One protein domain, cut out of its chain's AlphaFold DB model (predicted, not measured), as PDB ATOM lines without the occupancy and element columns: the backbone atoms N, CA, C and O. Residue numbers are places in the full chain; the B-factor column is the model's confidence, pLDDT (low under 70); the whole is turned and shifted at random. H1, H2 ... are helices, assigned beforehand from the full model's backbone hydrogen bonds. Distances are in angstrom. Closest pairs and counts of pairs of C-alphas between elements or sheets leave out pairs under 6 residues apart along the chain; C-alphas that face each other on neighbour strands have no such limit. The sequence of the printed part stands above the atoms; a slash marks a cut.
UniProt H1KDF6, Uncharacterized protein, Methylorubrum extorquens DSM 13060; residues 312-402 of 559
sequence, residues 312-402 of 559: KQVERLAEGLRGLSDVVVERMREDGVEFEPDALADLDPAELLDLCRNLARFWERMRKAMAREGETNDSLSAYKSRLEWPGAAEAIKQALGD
ATOM      1  N   LYS A 312     -31.695 -23.577  37.923       92.94
ATOM      2  CA  LYS A 312     -32.037 -22.561  38.935       92.94
ATOM      3  C   LYS A 312     -32.426 -21.208  38.333       92.94
ATOM      4  O   LYS A 312     -33.285 -20.527  38.878       92.94
ATOM      5  N   GLN A 313     -31.778 -20.788  37.245       93.31
ATOM      6  CA  GLN A 313     -32.143 -19.543  36.563       93.31
ATOM      7  C   GLN A 313     -33.502 -19.672  35.882       93.31
ATOM      8  O   GLN A 313     -34.293 -18.735  35.956       93.31
ATOM      9  N   VAL A 314     -33.766 -20.822  35.251       95.62
ATOM     10  CA  VAL A 314     -35.064 -21.111  34.628       95.62
ATOM     11  C   VAL A 314     -36.162 -21.181  35.686       95.62
ATOM     12  O   VAL A 314     -37.182 -20.523  35.531       95.62
ATOM     13  N   GLU A 315     -35.918 -21.879  36.795       96.25
ATOM     14  CA  GLU A 315     -36.873 -21.995  37.901       96.25
ATOM     15  C   GLU A 315     -37.210 -20.629  38.496       96.25
ATOM     16  O   GLU A 315     -38.379 -20.296  38.649       96.25
ATOM     17  N   ARG A 316     -36.207 -19.773  38.724       95.31
ATOM     18  CA  ARG A 316     -36.447 -18.407  39.211       95.31
ATOM     19  C   ARG A 316     -37.314 -17.588  38.249       95.31
ATOM     20  O   ARG A 316     -38.118 -16.766  38.683       95.31
ATOM     21  N   LEU A 317     -37.141 -17.777  36.939       97.25
ATOM     22  CA  LEU A 317     -38.019 -17.150  35.954       97.25
ATOM     23  C   LEU A 317     -39.441 -17.722  36.048       97.25
ATOM     24  O   LEU A 317     -40.394 -16.945  36.072       97.25
ATOM     25  N   ALA A 318     -39.584 -19.045  36.133       97.00
ATOM     26  CA  ALA A 318     -40.875 -19.718  36.255       97.00
ATOM     27  C   ALA A 318     -41.640 -19.278  37.514       97.00
ATOM     28  O   ALA A 318     -42.811 -18.918  37.418       97.00
ATOM     29  N   GLU A 319     -40.980 -19.222  38.674       95.75
ATOM     30  CA  GLU A 319     -41.550 -18.735  39.936       95.75
ATOM     31  C   GLU A 319     -42.033 -17.285  39.821       95.75
ATOM     32  O   GLU A 319     -43.180 -16.983  40.161       95.75
ATOM     33  N   GLY A 320     -41.201 -16.395  39.268       95.25
ATOM     34  CA  GLY A 320     -41.573 -14.996  39.059       95.25
ATOM     35  C   GLY A 320     -42.766 -14.825  38.112       95.25
ATOM     36  O   GLY A 320     -43.585 -13.929  38.307       95.25
ATOM     37  N   LEU A 321     -42.892 -15.691  37.101       96.38
ATOM     38  CA  LEU A 321     -44.028 -15.694  36.177       96.38
ATOM     39  C   LEU A 321     -45.293 -16.307  36.800       96.38
ATOM     40  O   LEU A 321     -46.383 -15.797  36.551       96.38
ATOM     41  N   ARG A 322     -45.168 -17.336  37.653       95.12
ATOM     42  CA  ARG A 322     -46.283 -17.896  38.444       95.12
ATOM     43  C   ARG A 322     -46.872 -16.879  39.421       95.12
ATOM     44  O   ARG A 322     -48.066 -16.917  39.694       95.12
ATOM     45  N   GLY A 323     -46.044 -15.972  39.942       92.25
ATOM     46  CA  GLY A 323     -46.465 -14.917  40.868       92.25
ATOM     47  C   GLY A 323     -47.214 -13.744  40.224       92.25
ATOM     48  O   GLY A 323     -47.600 -12.810  40.932       92.25
ATOM     49  N   LEU A 324     -47.405 -13.739  38.901       93.31
ATOM     50  CA  LEU A 324     -48.101 -12.661  38.203       93.31
ATOM     51  C   LEU A 324     -49.613 -12.697  38.454       93.31
ATOM     52  O   LEU A 324     -50.247 -13.743  38.414       93.31
ATOM     53  N   SER A 325     -50.215 -11.520  38.637       92.38
ATOM     54  CA  SER A 325     -51.676 -11.380  38.627       92.38
ATOM     55  C   SER A 325     -52.241 -11.573  37.218       92.38
ATOM     56  O   SER A 325     -51.626 -11.085  36.265       92.38
ATOM     57  N   ASP A 326     -53.462 -12.098  37.102       93.56
ATOM     58  CA  ASP A 326     -54.172 -12.294  35.825       93.56
ATOM     59  C   ASP A 326     -54.170 -11.048  34.927       93.56
ATOM     60  O   ASP A 326     -53.948 -11.143  33.726       93.56
ATOM     61  N   VAL A 327     -54.313  -9.850  35.508       92.69
ATOM     62  CA  VAL A 327     -54.287  -8.573  34.766       92.69
ATOM     63  C   VAL A 327     -52.963  -8.360  34.019       92.69
ATOM     64  O   VAL A 327     -52.947  -7.854  32.898       92.69
ATOM     65  N   VAL A 328     -51.837  -8.736  34.629       91.19
ATOM     66  CA  VAL A 328     -50.513  -8.617  33.999       91.19
ATOM     67  C   VAL A 328     -50.328  -9.702  32.943       91.19
ATOM     68  O   VAL A 328     -49.767  -9.412  31.890       91.19
ATOM     69  N   VAL A 329     -50.831 -10.915  33.193       94.56
ATOM     70  CA  VAL A 329     -50.787 -12.031  32.235       94.56
ATOM     71  C   VAL A 329     -51.595 -11.708  30.975       94.56
ATOM     72  O   VAL A 329     -51.080 -11.872  29.872       94.56
ATOM     73  N   GLU A 330     -52.813 -11.177  31.114       94.75
ATOM     74  CA  GLU A 330     -53.619 -10.729  29.970       94.75
ATOM     75  C   GLU A 330     -52.899  -9.643  29.173       94.75
ATOM     76  O   GLU A 330     -52.770  -9.747  27.955       94.75
ATOM     77  N   ARG A 331     -52.325  -8.647  29.857       93.50
ATOM     78  CA  ARG A 331     -51.562  -7.584  29.195       93.50
ATOM     79  C   ARG A 331     -50.327  -8.117  28.462       93.50
ATOM     80  O   ARG A 331     -49.980  -7.607  27.401       93.50
ATOM     81  N   MET A 332     -49.644  -9.121  29.016       95.25
ATOM     82  CA  MET A 332     -48.539  -9.807  28.336       95.25
ATOM     83  C   MET A 332     -49.028 -10.512  27.067       95.25
ATOM     84  O   MET A 332     -48.396 -10.363  26.020       95.25
ATOM     85  N   ARG A 333     -50.170 -11.209  27.133       94.94
ATOM     86  CA  ARG A 333     -50.774 -11.898  25.985       94.94
ATOM     87  C   ARG A 333     -51.200 -10.927  24.882       94.94
ATOM     88  O   ARG A 333     -50.896 -11.172  23.719       94.94
ATOM     89  N   GLU A 334     -51.831  -9.806  25.232       93.69
ATOM     90  CA  GLU A 334     -52.172  -8.727  24.287       93.69
ATOM     91  C   GLU A 334     -50.928  -8.167  23.574       93.69
ATOM     92  O   GLU A 334     -50.969  -7.850  22.385       93.69
ATOM     93  N   ASP A 335     -49.798  -8.117  24.281       91.25
ATOM     94  CA  ASP A 335     -48.493  -7.709  23.758       91.25
ATOM     95  C   ASP A 335     -47.749  -8.837  22.999       91.25
ATOM     96  O   ASP A 335     -46.595  -8.652  22.588       91.25
ATOM     97  N   GLY A 336     -48.391  -9.994  22.802       93.38
ATOM     98  CA  GLY A 336     -47.849 -11.153  22.088       93.38
ATOM     99  C   GLY A 336     -46.788 -11.932  22.869       93.38
ATOM    100  O   GLY A 336     -45.931 -12.575  22.262       93.38
ATOM    101  N   VAL A 337     -46.791 -11.838  24.200       94.94
ATOM    102  CA  VAL A 337     -45.896 -12.589  25.086       94.94
ATOM    103  C   VAL A 337     -46.678 -13.734  25.719       94.94
ATOM    104  O   VAL A 337     -47.350 -13.566  26.732       94.94
ATOM    105  N   GLU A 338     -46.569 -14.910  25.111       93.44
ATOM    106  CA  GLU A 338     -47.131 -16.152  25.638       93.44
ATOM    107  C   GLU A 338     -46.043 -16.970  26.336       93.44
ATOM    108  O   GLU A 338     -44.896 -17.012  25.884       93.44
ATOM    109  N   PHE A 339     -46.396 -17.592  27.458       95.06
ATOM    110  CA  PHE A 339     -45.499 -18.428  28.248       95.06
ATOM    111  C   PHE A 339     -46.295 -19.469  29.038       95.06
ATOM    112  O   PHE A 339     -47.445 -19.238  29.408       95.06
ATOM    113  N   GLU A 340     -45.645 -20.586  29.342       95.31
ATOM    114  CA  GLU A 340     -46.136 -21.618  30.252       95.31
ATOM    115  C   GLU A 340     -45.029 -21.875  31.285       95.31
ATOM    116  O   GLU A 340     -43.994 -22.435  30.917       95.31
ATOM    117  N   PRO A 341     -45.176 -21.411  32.547       94.31
ATOM    118  CA  PRO A 341     -44.088 -21.442  33.528       94.31
ATOM    119  C   PRO A 341     -43.485 -22.832  33.745       94.31
ATOM    120  O   PRO A 341     -42.268 -22.955  33.872       94.31
ATOM    121  N   ASP A 342     -44.322 -23.868  33.738       93.50
ATOM    122  CA  ASP A 342     -43.903 -25.243  34.016       93.50
ATOM    123  C   ASP A 342     -43.209 -25.909  32.813       93.50
ATOM    124  O   ASP A 342     -42.469 -26.871  32.993       93.50
ATOM    125  N   ALA A 343     -43.376 -25.363  31.603       95.06
ATOM    126  CA  ALA A 343     -42.738 -25.856  30.381       95.06
ATOM    127  C   ALA A 343     -41.415 -25.136  30.053       95.06
ATOM    128  O   ALA A 343     -40.725 -25.500  29.102       95.06
ATOM    129  N   LEU A 344     -41.023 -24.107  30.819       94.81
ATOM    130  CA  LEU A 344     -39.827 -23.311  30.506       94.81
ATOM    131  C   LEU A 344     -38.527 -24.119  30.533       94.81
ATOM    132  O   LEU A 344     -37.590 -23.779  29.813       94.81
ATOM    133  N   ALA A 345     -38.462 -25.161  31.364       92.12
ATOM    134  CA  ALA A 345     -37.306 -26.050  31.450       92.12
ATOM    135  C   ALA A 345     -37.143 -26.948  30.212       92.12
ATOM    136  O   ALA A 345     -36.034 -27.418  29.959       92.12
ATOM    137  N   ASP A 346     -38.220 -27.146  29.448       93.69
ATOM    138  CA  ASP A 346     -38.251 -27.995  28.258       93.69
ATOM    139  C   ASP A 346     -37.990 -27.215  26.960       93.69
ATOM    140  O   ASP A 346     -37.732 -27.826  25.920       93.69
ATOM    141  N   LEU A 347     -38.035 -25.877  27.010       93.31
ATOM    142  CA  LEU A 347     -37.729 -25.021  25.865       93.31
ATOM    143  C   LEU A 347     -36.279 -25.194  25.423       93.31
ATOM    144  O   LEU A 347     -35.351 -25.225  26.243       93.31
ATOM    145  N   ASP A 348     -36.061 -25.203  24.110       91.94
ATOM    146  CA  ASP A 348     -34.698 -25.129  23.608       91.94
ATOM    147  C   ASP A 348     -34.077 -23.739  23.901       91.94
ATOM    148  O   ASP A 348     -34.784 -22.750  24.139       91.94
ATOM    149  N   PRO A 349     -32.735 -23.603  23.902       89.81
ATOM    150  CA  PRO A 349     -32.094 -22.327  24.220       89.81
ATOM    151  C   PRO A 349     -32.477 -21.162  23.292       89.81
ATOM    152  O   PRO A 349     -32.394 -20.003  23.702       89.81
ATOM    153  N   ALA A 350     -32.855 -21.422  22.039       88.12
ATOM    154  CA  ALA A 350     -33.279 -20.374  21.117       88.12
ATOM    155  C   ALA A 350     -34.696 -19.891  21.458       88.12
ATOM    156  O   ALA A 350     -34.915 -18.681  21.543       88.12
ATOM    157  N   GLU A 351     -35.615 -20.817  21.732       92.88
ATOM    158  CA  GLU A 351     -36.983 -20.531  22.172       92.88
ATOM    159  C   GLU A 351     -36.990 -19.777  23.508       92.88
ATOM    160  O   GLU A 351     -37.627 -18.726  23.636       92.88
ATOM    161  N   LEU A 352     -36.202 -20.247  24.480       94.44
ATOM    162  CA  LEU A 352     -36.066 -19.605  25.786       94.44
ATOM    163  C   LEU A 352     -35.493 -18.184  25.669       94.44
ATOM    164  O   LEU A 352     -35.959 -17.258  26.342       94.44
ATOM    165  N   LEU A 353     -34.495 -17.979  24.803       92.12
ATOM    166  CA  LEU A 353     -33.938 -16.653  24.542       92.12
ATOM    167  C   LEU A 353     -34.974 -15.716  23.909       92.12
ATOM    168  O   LEU A 353     -35.060 -14.551  24.305       92.12
ATOM    169  N   ASP A 354     -35.754 -16.192  22.939       92.56
ATOM    170  CA  ASP A 354     -36.782 -15.382  22.286       92.56
ATOM    171  C   ASP A 354     -37.909 -15.001  23.251       92.56
ATOM    172  O   ASP A 354     -38.299 -13.826  23.298       92.56
ATOM    173  N   LEU A 355     -38.337 -15.921  24.120       95.56
ATOM    174  CA  LEU A 355     -39.242 -15.603  25.224       95.56
ATOM    175  C   LEU A 355     -38.643 -14.534  26.150       95.56
ATOM    176  O   LEU A 355     -39.279 -13.513  26.419       95.56
ATOM    177  N   CYS A 356     -37.397 -14.705  26.598       95.44
ATOM    178  CA  CYS A 356     -36.746 -13.747  27.493       95.44
ATOM    179  C   CYS A 356     -36.575 -12.359  26.851       95.44
ATOM    180  O   CYS A 356     -36.690 -11.340  27.533       95.44
ATOM    181  N   ARG A 357     -36.366 -12.280  25.529       92.81
ATOM    182  CA  ARG A 357     -36.384 -11.008  24.783       92.81
ATOM    183  C   ARG A 357     -37.766 -10.371  24.775       92.81
ATOM    184  O   ARG A 357     -37.870  -9.149  24.891       92.81
ATOM    185  N   ASN A 358     -38.818 -11.164  24.601       95.00
ATOM    186  CA  ASN A 358     -40.197 -10.681  24.624       95.00
ATOM    187  C   ASN A 358     -40.553 -10.126  26.007       95.00
ATOM    188  O   ASN A 358     -41.007  -8.985  26.101       95.00
ATOM    189  N   LEU A 359     -40.213 -10.867  27.064       96.19
ATOM    190  CA  LEU A 359     -40.361 -10.451  28.458       96.19
ATOM    191  C   LEU A 359     -39.571  -9.171  28.763       96.19
ATOM    192  O   LEU A 359     -40.131  -8.213  29.296       96.19
ATOM    193  N   ALA A 360     -38.298  -9.088  28.365       93.94
ATOM    194  CA  ALA A 360     -37.484  -7.891  28.576       93.94
ATOM    195  C   ALA A 360     -38.058  -6.657  27.852       93.94
ATOM    196  O   ALA A 360     -38.080  -5.556  28.407       93.94
ATOM    197  N   ARG A 361     -38.570  -6.826  26.623       93.56
ATOM    198  CA  ARG A 361     -39.238  -5.743  25.880       93.56
ATOM    199  C   ARG A 361     -40.547  -5.315  26.539       93.56
ATOM    200  O   ARG A 361     -40.830  -4.119  26.573       93.56
ATOM    201  N   PHE A 362     -41.330  -6.265  27.045       95.25
ATOM    202  CA  PHE A 362     -42.555  -5.989  27.790       95.25
ATOM    203  C   PHE A 362     -42.260  -5.194  29.068       95.25
ATOM    204  O   PHE A 362     -42.836  -4.123  29.272       95.25
ATOM    205  N   TRP A 363     -41.278  -5.642  29.860       94.50
ATOM    206  CA  TRP A 363     -40.808  -4.916  31.040       94.50
ATOM    207  C   TRP A 363     -40.403  -3.483  30.698       94.50
ATOM    208  O   TRP A 363     -40.839  -2.546  31.359       94.50
ATOM    209  N   GLU A 364     -39.608  -3.285  29.646       93.38
ATOM    210  CA  GLU A 364     -39.142  -1.948  29.279       93.38
ATOM    211  C   GLU A 364     -40.294  -1.022  28.854       93.38
ATOM    212  O   GLU A 364     -40.269   0.170  29.166       93.38
ATOM    213  N   ARG A 365     -41.336  -1.549  28.195       93.75
ATOM    214  CA  ARG A 365     -42.558  -0.778  27.906       93.75
ATOM    215  C   ARG A 365     -43.281  -0.373  29.188       93.75
ATOM    216  O   ARG A 365     -43.617   0.803  29.330       93.75
ATOM    217  N   MET A 366     -43.477  -1.307  30.122       91.94
ATOM    218  CA  MET A 366     -44.080  -1.011  31.427       91.94
ATOM    219  C   MET A 366     -43.266   0.030  32.198       91.94
ATOM    220  O   MET A 366     -43.817   1.021  32.668       91.94
ATOM    221  N   ARG A 367     -41.944  -0.158  32.277       93.00
ATOM    222  CA  ARG A 367     -41.013   0.743  32.962       93.00
ATOM    223  C   ARG A 367     -41.074   2.156  32.389       93.00
ATOM    224  O   ARG A 367     -41.146   3.116  33.147       93.00
ATOM    225  N   LYS A 368     -41.084   2.296  31.058       93.06
ATOM    226  CA  LYS A 368     -41.223   3.599  30.386       93.06
ATOM    227  C   LYS A 368     -42.579   4.254  30.646       93.06
ATOM    228  O   LYS A 368     -42.627   5.476  30.729       93.06
ATOM    229  N   ALA A 369     -43.662   3.482  30.741       92.06
ATOM    230  CA  ALA A 369     -44.980   4.020  31.076       92.06
ATOM    231  C   ALA A 369     -44.999   4.578  32.509       92.06
ATOM    232  O   ALA A 369     -45.287   5.756  32.684       92.06
ATOM    233  N   MET A 370     -44.549   3.789  33.489       92.75
ATOM    234  CA  MET A 370     -44.440   4.217  34.890       92.75
ATOM    235  C   MET A 370     -43.516   5.437  35.057       92.75
ATOM    236  O   MET A 370     -43.851   6.390  35.752       92.75
ATOM    237  N   ALA A 371     -42.380   5.473  34.349       92.19
ATOM    238  CA  ALA A 371     -41.483   6.631  34.367       92.19
ATOM    239  C   ALA A 371     -42.150   7.916  33.832       92.19
ATOM    240  O   ALA A 371     -41.863   9.008  34.315       92.19
ATOM    241  N   ARG A 372     -43.049   7.811  32.841       94.38
ATOM    242  CA  ARG A 372     -43.828   8.964  32.340       94.38
ATOM    243  C   ARG A 372     -44.887   9.431  33.334       94.38
ATOM    244  O   ARG A 372     -45.256  10.599  33.297       94.38
ATOM    245  N   GLU A 373     -45.356   8.541  34.198       93.50
ATOM    246  CA  GLU A 373     -46.299   8.838  35.283       93.50
ATOM    247  C   GLU A 373     -45.606   9.458  36.511       93.50
ATOM    248  O   GLU A 373     -46.278   9.848  37.462       93.50
ATOM    249  N   GLY A 374     -44.279   9.624  36.464       93.31
ATOM    250  CA  GLY A 374     -43.493  10.314  37.488       93.31
ATOM    251  C   GLY A 374     -42.690   9.387  38.399       93.31
ATOM    252  O   GLY A 374     -42.036   9.878  39.318       93.31
ATOM    253  N   GLU A 375     -42.693   8.074  38.148       91.38
ATOM    254  CA  GLU A 375     -41.883   7.137  38.925       91.38
ATOM    255  C   GLU A 375     -40.381   7.387  38.747       91.38
ATOM    256  O   GLU A 375     -39.859   7.557  37.639       91.38
ATOM    257  N   THR A 376     -39.678   7.379  39.874       88.75
ATOM    258  CA  THR A 376     -38.225   7.544  39.939       88.75
ATOM    259  C   THR A 376     -37.499   6.267  39.515       88.75
ATOM    260  O   THR A 376     -38.050   5.170  39.544       88.75
ATOM    261  N   ASN A 377     -36.218   6.374  39.160       81.56
ATOM    262  CA  ASN A 377     -35.424   5.174  38.876       81.56
ATOM    263  C   ASN A 377     -35.323   4.239  40.092       81.56
ATOM    264  O   ASN A 377     -35.343   3.022  39.909       81.56
ATOM    265  N   ASP A 378     -35.273   4.791  41.304       84.25
ATOM    266  CA  ASP A 378     -35.145   4.014  42.540       84.25
ATOM    267  C   ASP A 378     -36.421   3.209  42.815       84.25
ATOM    268  O   ASP A 378     -36.355   2.002  43.058       84.25
ATOM    269  N   SER A 379     -37.597   3.831  42.668       88.88
ATOM    270  CA  SER A 379     -38.881   3.134  42.809       88.88
ATOM    271  C   SER A 379     -39.087   2.073  41.724       88.88
ATOM    272  O   SER A 379     -39.528   0.961  42.024       88.88
ATOM    273  N   LEU A 380     -38.691   2.354  40.478       89.00
ATOM    274  CA  LEU A 380     -38.727   1.379  39.384       89.00
ATOM    275  C   LEU A 380     -37.788   0.190  39.627       89.00
ATOM    276  O   LEU A 380     -38.142  -0.942  39.288       89.00
ATOM    277  N   SER A 381     -36.609   0.430  40.208       86.12
ATOM    278  CA  SER A 381     -35.661  -0.625  40.579       86.12
ATOM    279  C   SER A 381     -36.231  -1.508  41.690       86.12
ATOM    280  O   SER A 381     -36.307  -2.727  41.535       86.12
ATOM    281  N   ALA A 382     -36.755  -0.896  42.758       89.69
ATOM    282  CA  ALA A 382     -37.407  -1.617  43.849       89.69
ATOM    283  C   ALA A 382     -38.604  -2.446  43.350       89.69
ATOM    284  O   ALA A 382     -38.787  -3.602  43.743       89.69
ATOM    285  N   TYR A 383     -39.392  -1.890  42.425       90.06
ATOM    286  CA  TYR A 383     -40.506  -2.601  41.806       90.06
ATOM    287  C   TYR A 383     -40.041  -3.797  40.968       90.06
ATOM    288  O   TYR A 383     -40.600  -4.887  41.096       90.06
ATOM    289  N   LYS A 384     -38.983  -3.628  40.163       90.31
ATOM    290  CA  LYS A 384     -38.365  -4.718  39.394       90.31
ATOM    291  C   LYS A 384     -37.929  -5.869  40.299       90.31
ATOM    292  O   LYS A 384     -38.192  -7.024  39.973       90.31
ATOM    293  N   SER A 385     -37.283  -5.548  41.418       88.81
ATOM    294  CA  SER A 385     -36.795  -6.534  42.384       88.81
ATOM    295  C   SER A 385     -37.930  -7.323  43.028       88.81
ATOM    296  O   SER A 385     -37.805  -8.530  43.185       88.81
ATOM    297  N   ARG A 386     -39.068  -6.680  43.320       89.44
ATOM    298  CA  ARG A 386     -40.253  -7.360  43.870       89.44
ATOM    299  C   ARG A 386     -40.917  -8.328  42.885       89.44
ATOM    300  O   ARG A 386     -41.521  -9.299  43.321       89.44
ATOM    301  N   LEU A 387     -40.850  -8.048  41.583       90.50
ATOM    302  CA  LEU A 387     -41.451  -8.904  40.554       90.50
ATOM    303  C   LEU A 387     -40.612 -10.141  40.217       90.50
ATOM    304  O   LEU A 387     -41.164 -11.107  39.705       90.50
ATOM    305  N   GLU A 388     -39.298 -10.081  40.442       90.25
ATOM    306  CA  GLU A 388     -38.284 -11.102  40.132       90.25
ATOM    307  C   GLU A 388     -38.133 -11.506  38.652       90.25
ATOM    308  O   GLU A 388     -37.014 -11.470  38.125       90.25
ATOM    309  N   TRP A 389     -39.224 -11.823  37.944       95.25
ATOM    310  CA  TRP A 389     -39.223 -12.258  36.543       95.25
ATOM    311  C   TRP A 389     -38.481 -11.307  35.591       95.25
ATOM    312  O   TRP A 389     -37.774 -11.820  34.719       95.25
ATOM    313  N   PRO A 390     -38.528  -9.957  35.718       95.62
ATOM    314  CA  PRO A 390     -37.812  -9.105  34.774       95.62
ATOM    315  C   PRO A 390     -36.298  -9.208  34.964       95.62
ATOM    316  O   PRO A 390     -35.537  -9.044  34.013       95.62
ATOM    317  N   GLY A 391     -35.842  -9.448  36.199       94.00
ATOM    318  CA  GLY A 391     -34.436  -9.702  36.502       94.00
ATOM    319  C   GLY A 391     -33.991 -11.076  36.003       94.00
ATOM    320  O   GLY A 391     -32.944 -11.181  35.366       94.00
ATOM    321  N   ALA A 392     -34.807 -12.109  36.232       95.31
ATOM    322  CA  ALA A 392     -34.526 -13.475  35.795       95.31
ATOM    323  C   ALA A 392     -34.485 -13.603  34.260       95.31
ATOM    324  O   ALA A 392     -33.509 -14.120  33.713       95.31
ATOM    325  N   ALA A 393     -35.481 -13.051  33.556       96.06
ATOM    326  CA  ALA A 393     -35.525 -13.035  32.093       96.06
ATOM    327  C   ALA A 393     -34.321 -12.288  31.501       96.06
ATOM    328  O   ALA A 393     -33.694 -12.757  30.553       96.06
ATOM    329  N   GLU A 394     -33.950 -11.146  32.087       93.19
ATOM    330  CA  GLU A 394     -32.777 -10.380  31.662       93.19
ATOM    331  C   GLU A 394     -31.478 -11.180  31.851       93.19
ATOM    332  O   GLU A 394     -30.634 -11.190  30.957       93.19
ATOM    333  N   ALA A 395     -31.329 -11.903  32.964       92.12
ATOM    334  CA  ALA A 395     -30.156 -12.735  33.223       92.12
ATOM    335  C   ALA A 395     -30.022 -13.900  32.223       92.12
ATOM    336  O   ALA A 395     -28.919 -14.175  31.745       92.12
ATOM    337  N   ILE A 396     -31.131 -14.564  31.878       94.31
ATOM    338  CA  ILE A 396     -31.157 -15.637  30.868       94.31
ATOM    339  C   ILE A 396     -30.862 -15.072  29.476       94.31
ATOM    340  O   ILE A 396     -30.001 -15.596  28.765       94.31
ATOM    341  N   LYS A 397     -31.507 -13.955  29.108       92.56
ATOM    342  CA  LYS A 397     -31.242 -13.241  27.851       92.56
ATOM    343  C   LYS A 397     -29.758 -12.903  27.714       92.56
ATOM    344  O   LYS A 397     -29.175 -13.146  26.663       92.56
ATOM    345  N   GLN A 398     -29.139 -12.389  28.776       89.38
ATOM    346  CA  GLN A 398     -27.712 -12.073  28.788       89.38
ATOM    347  C   GLN A 398     -26.837 -13.322  28.638       89.38
ATOM    348  O   GLN A 398     -25.838 -13.285  27.929       89.38
ATOM    349  N   ALA A 399     -27.197 -14.438  29.278       88.69
ATOM    350  CA  ALA A 399     -26.426 -15.677  29.190       88.69
ATOM    351  C   ALA A 399     -26.441 -16.297  27.780       88.69
ATOM    352  O   ALA A 399     -25.405 -16.767  27.297       88.69
ATOM    353  N   LEU A 400     -27.601 -16.273  27.120       90.00
ATOM    354  CA  LEU A 400     -27.826 -16.917  25.821       90.00
ATOM    355  C   LEU A 400     -27.624 -15.988  24.618       90.00
ATOM    356  O   LEU A 400     -27.401 -16.456  23.501       90.00
ATOM    357  N   GLY A 401     -27.757 -14.677  24.817       87.31
ATOM    358  CA  GLY A 401     -27.818 -13.693  23.741       87.31
ATOM    359  C   GLY A 401     -26.702 -12.660  23.761       87.31
ATOM    360  O   GLY A 401     -26.319 -12.191  22.688       87.31
ATOM    361  N   ASP A 402     -26.167 -12.295  24.925       88.12
ATOM    362  CA  ASP A 402     -25.220 -11.184  25.009       88.12
ATOM    363  C   ASP A 402     -23.770 -11.684  25.024       88.12
ATOM    364  O   ASP A 402     -23.455 -12.697  25.658       88.12
TER     365      ASP A 402
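What this domain is: This is residues 312 to 402 of the 559 residues of an uncharacterized protein of Methylorubrum extorquens DSM 13060 (UniProt H1KDF6). One long helix, H3, makes the longest axis of a small helical domain; H5 packs steeply across its first half, H4 folds back from its far end as the second leg of a helical hairpin, and H1 packs on H5. H2 is set off to one side, near H3, and a long stretch without named elements, residues 335 to 348, leads from it to the start of H3. The printed part has 91 residues with five named helices, H1 to H5 in chain order, and no named strand; the class is all helix. It is compact, with a radius of gyration of the C-alphas of 12.8 A and spans of 39 by 27 by 19 A.

How they stand to each other: H3, residues 349 to 372, touches H5, residues 389 to 401, the hub, at a steep tilt of 47 degrees, opposite ways; their closest C-alphas, of Cys 356 and Ala 393, are 4.8 A apart. With residues 367 to 371 alone, H3 touches H4, residues 377 to 387, in a hairpin at a steep tilt of 43 degrees; the closest C-alphas, of Arg 367 and Leu 380, are 6.8 A apart. H5 touches H1, residues 312 to 322, at a steep tilt of 39 degrees, opposite ways, with the C-alphas of Gly 320 and Trp 389 closest at 4.4 A. H1 and H3 are apart. H2, residues 326 to 334, is close to H3 but not clearly touching, closest at the C-alphas of Met 332 and Phe 362, 7.1 A. In H1 to H5 every O i to N i+4 pair is within hydrogen-bond range.

Where its parts are: H3 is 34.4 A long, H5 17.2 A, H4 15.4 A, H1 15.0 A and H2 12.2 A. C-alpha 312 begins H1 at (-32.037, -22.561, 38.935), and C-alpha 401 ends H5 at (-27.818, -13.693, 23.741).

The domain as a whole: The farthest C-alphas, of Asp 346 and Gly 374, are 39.8 A apart. The printed part has no cut. The link from H2 to H3 is long. No printed residue is under 70 in pLDDT.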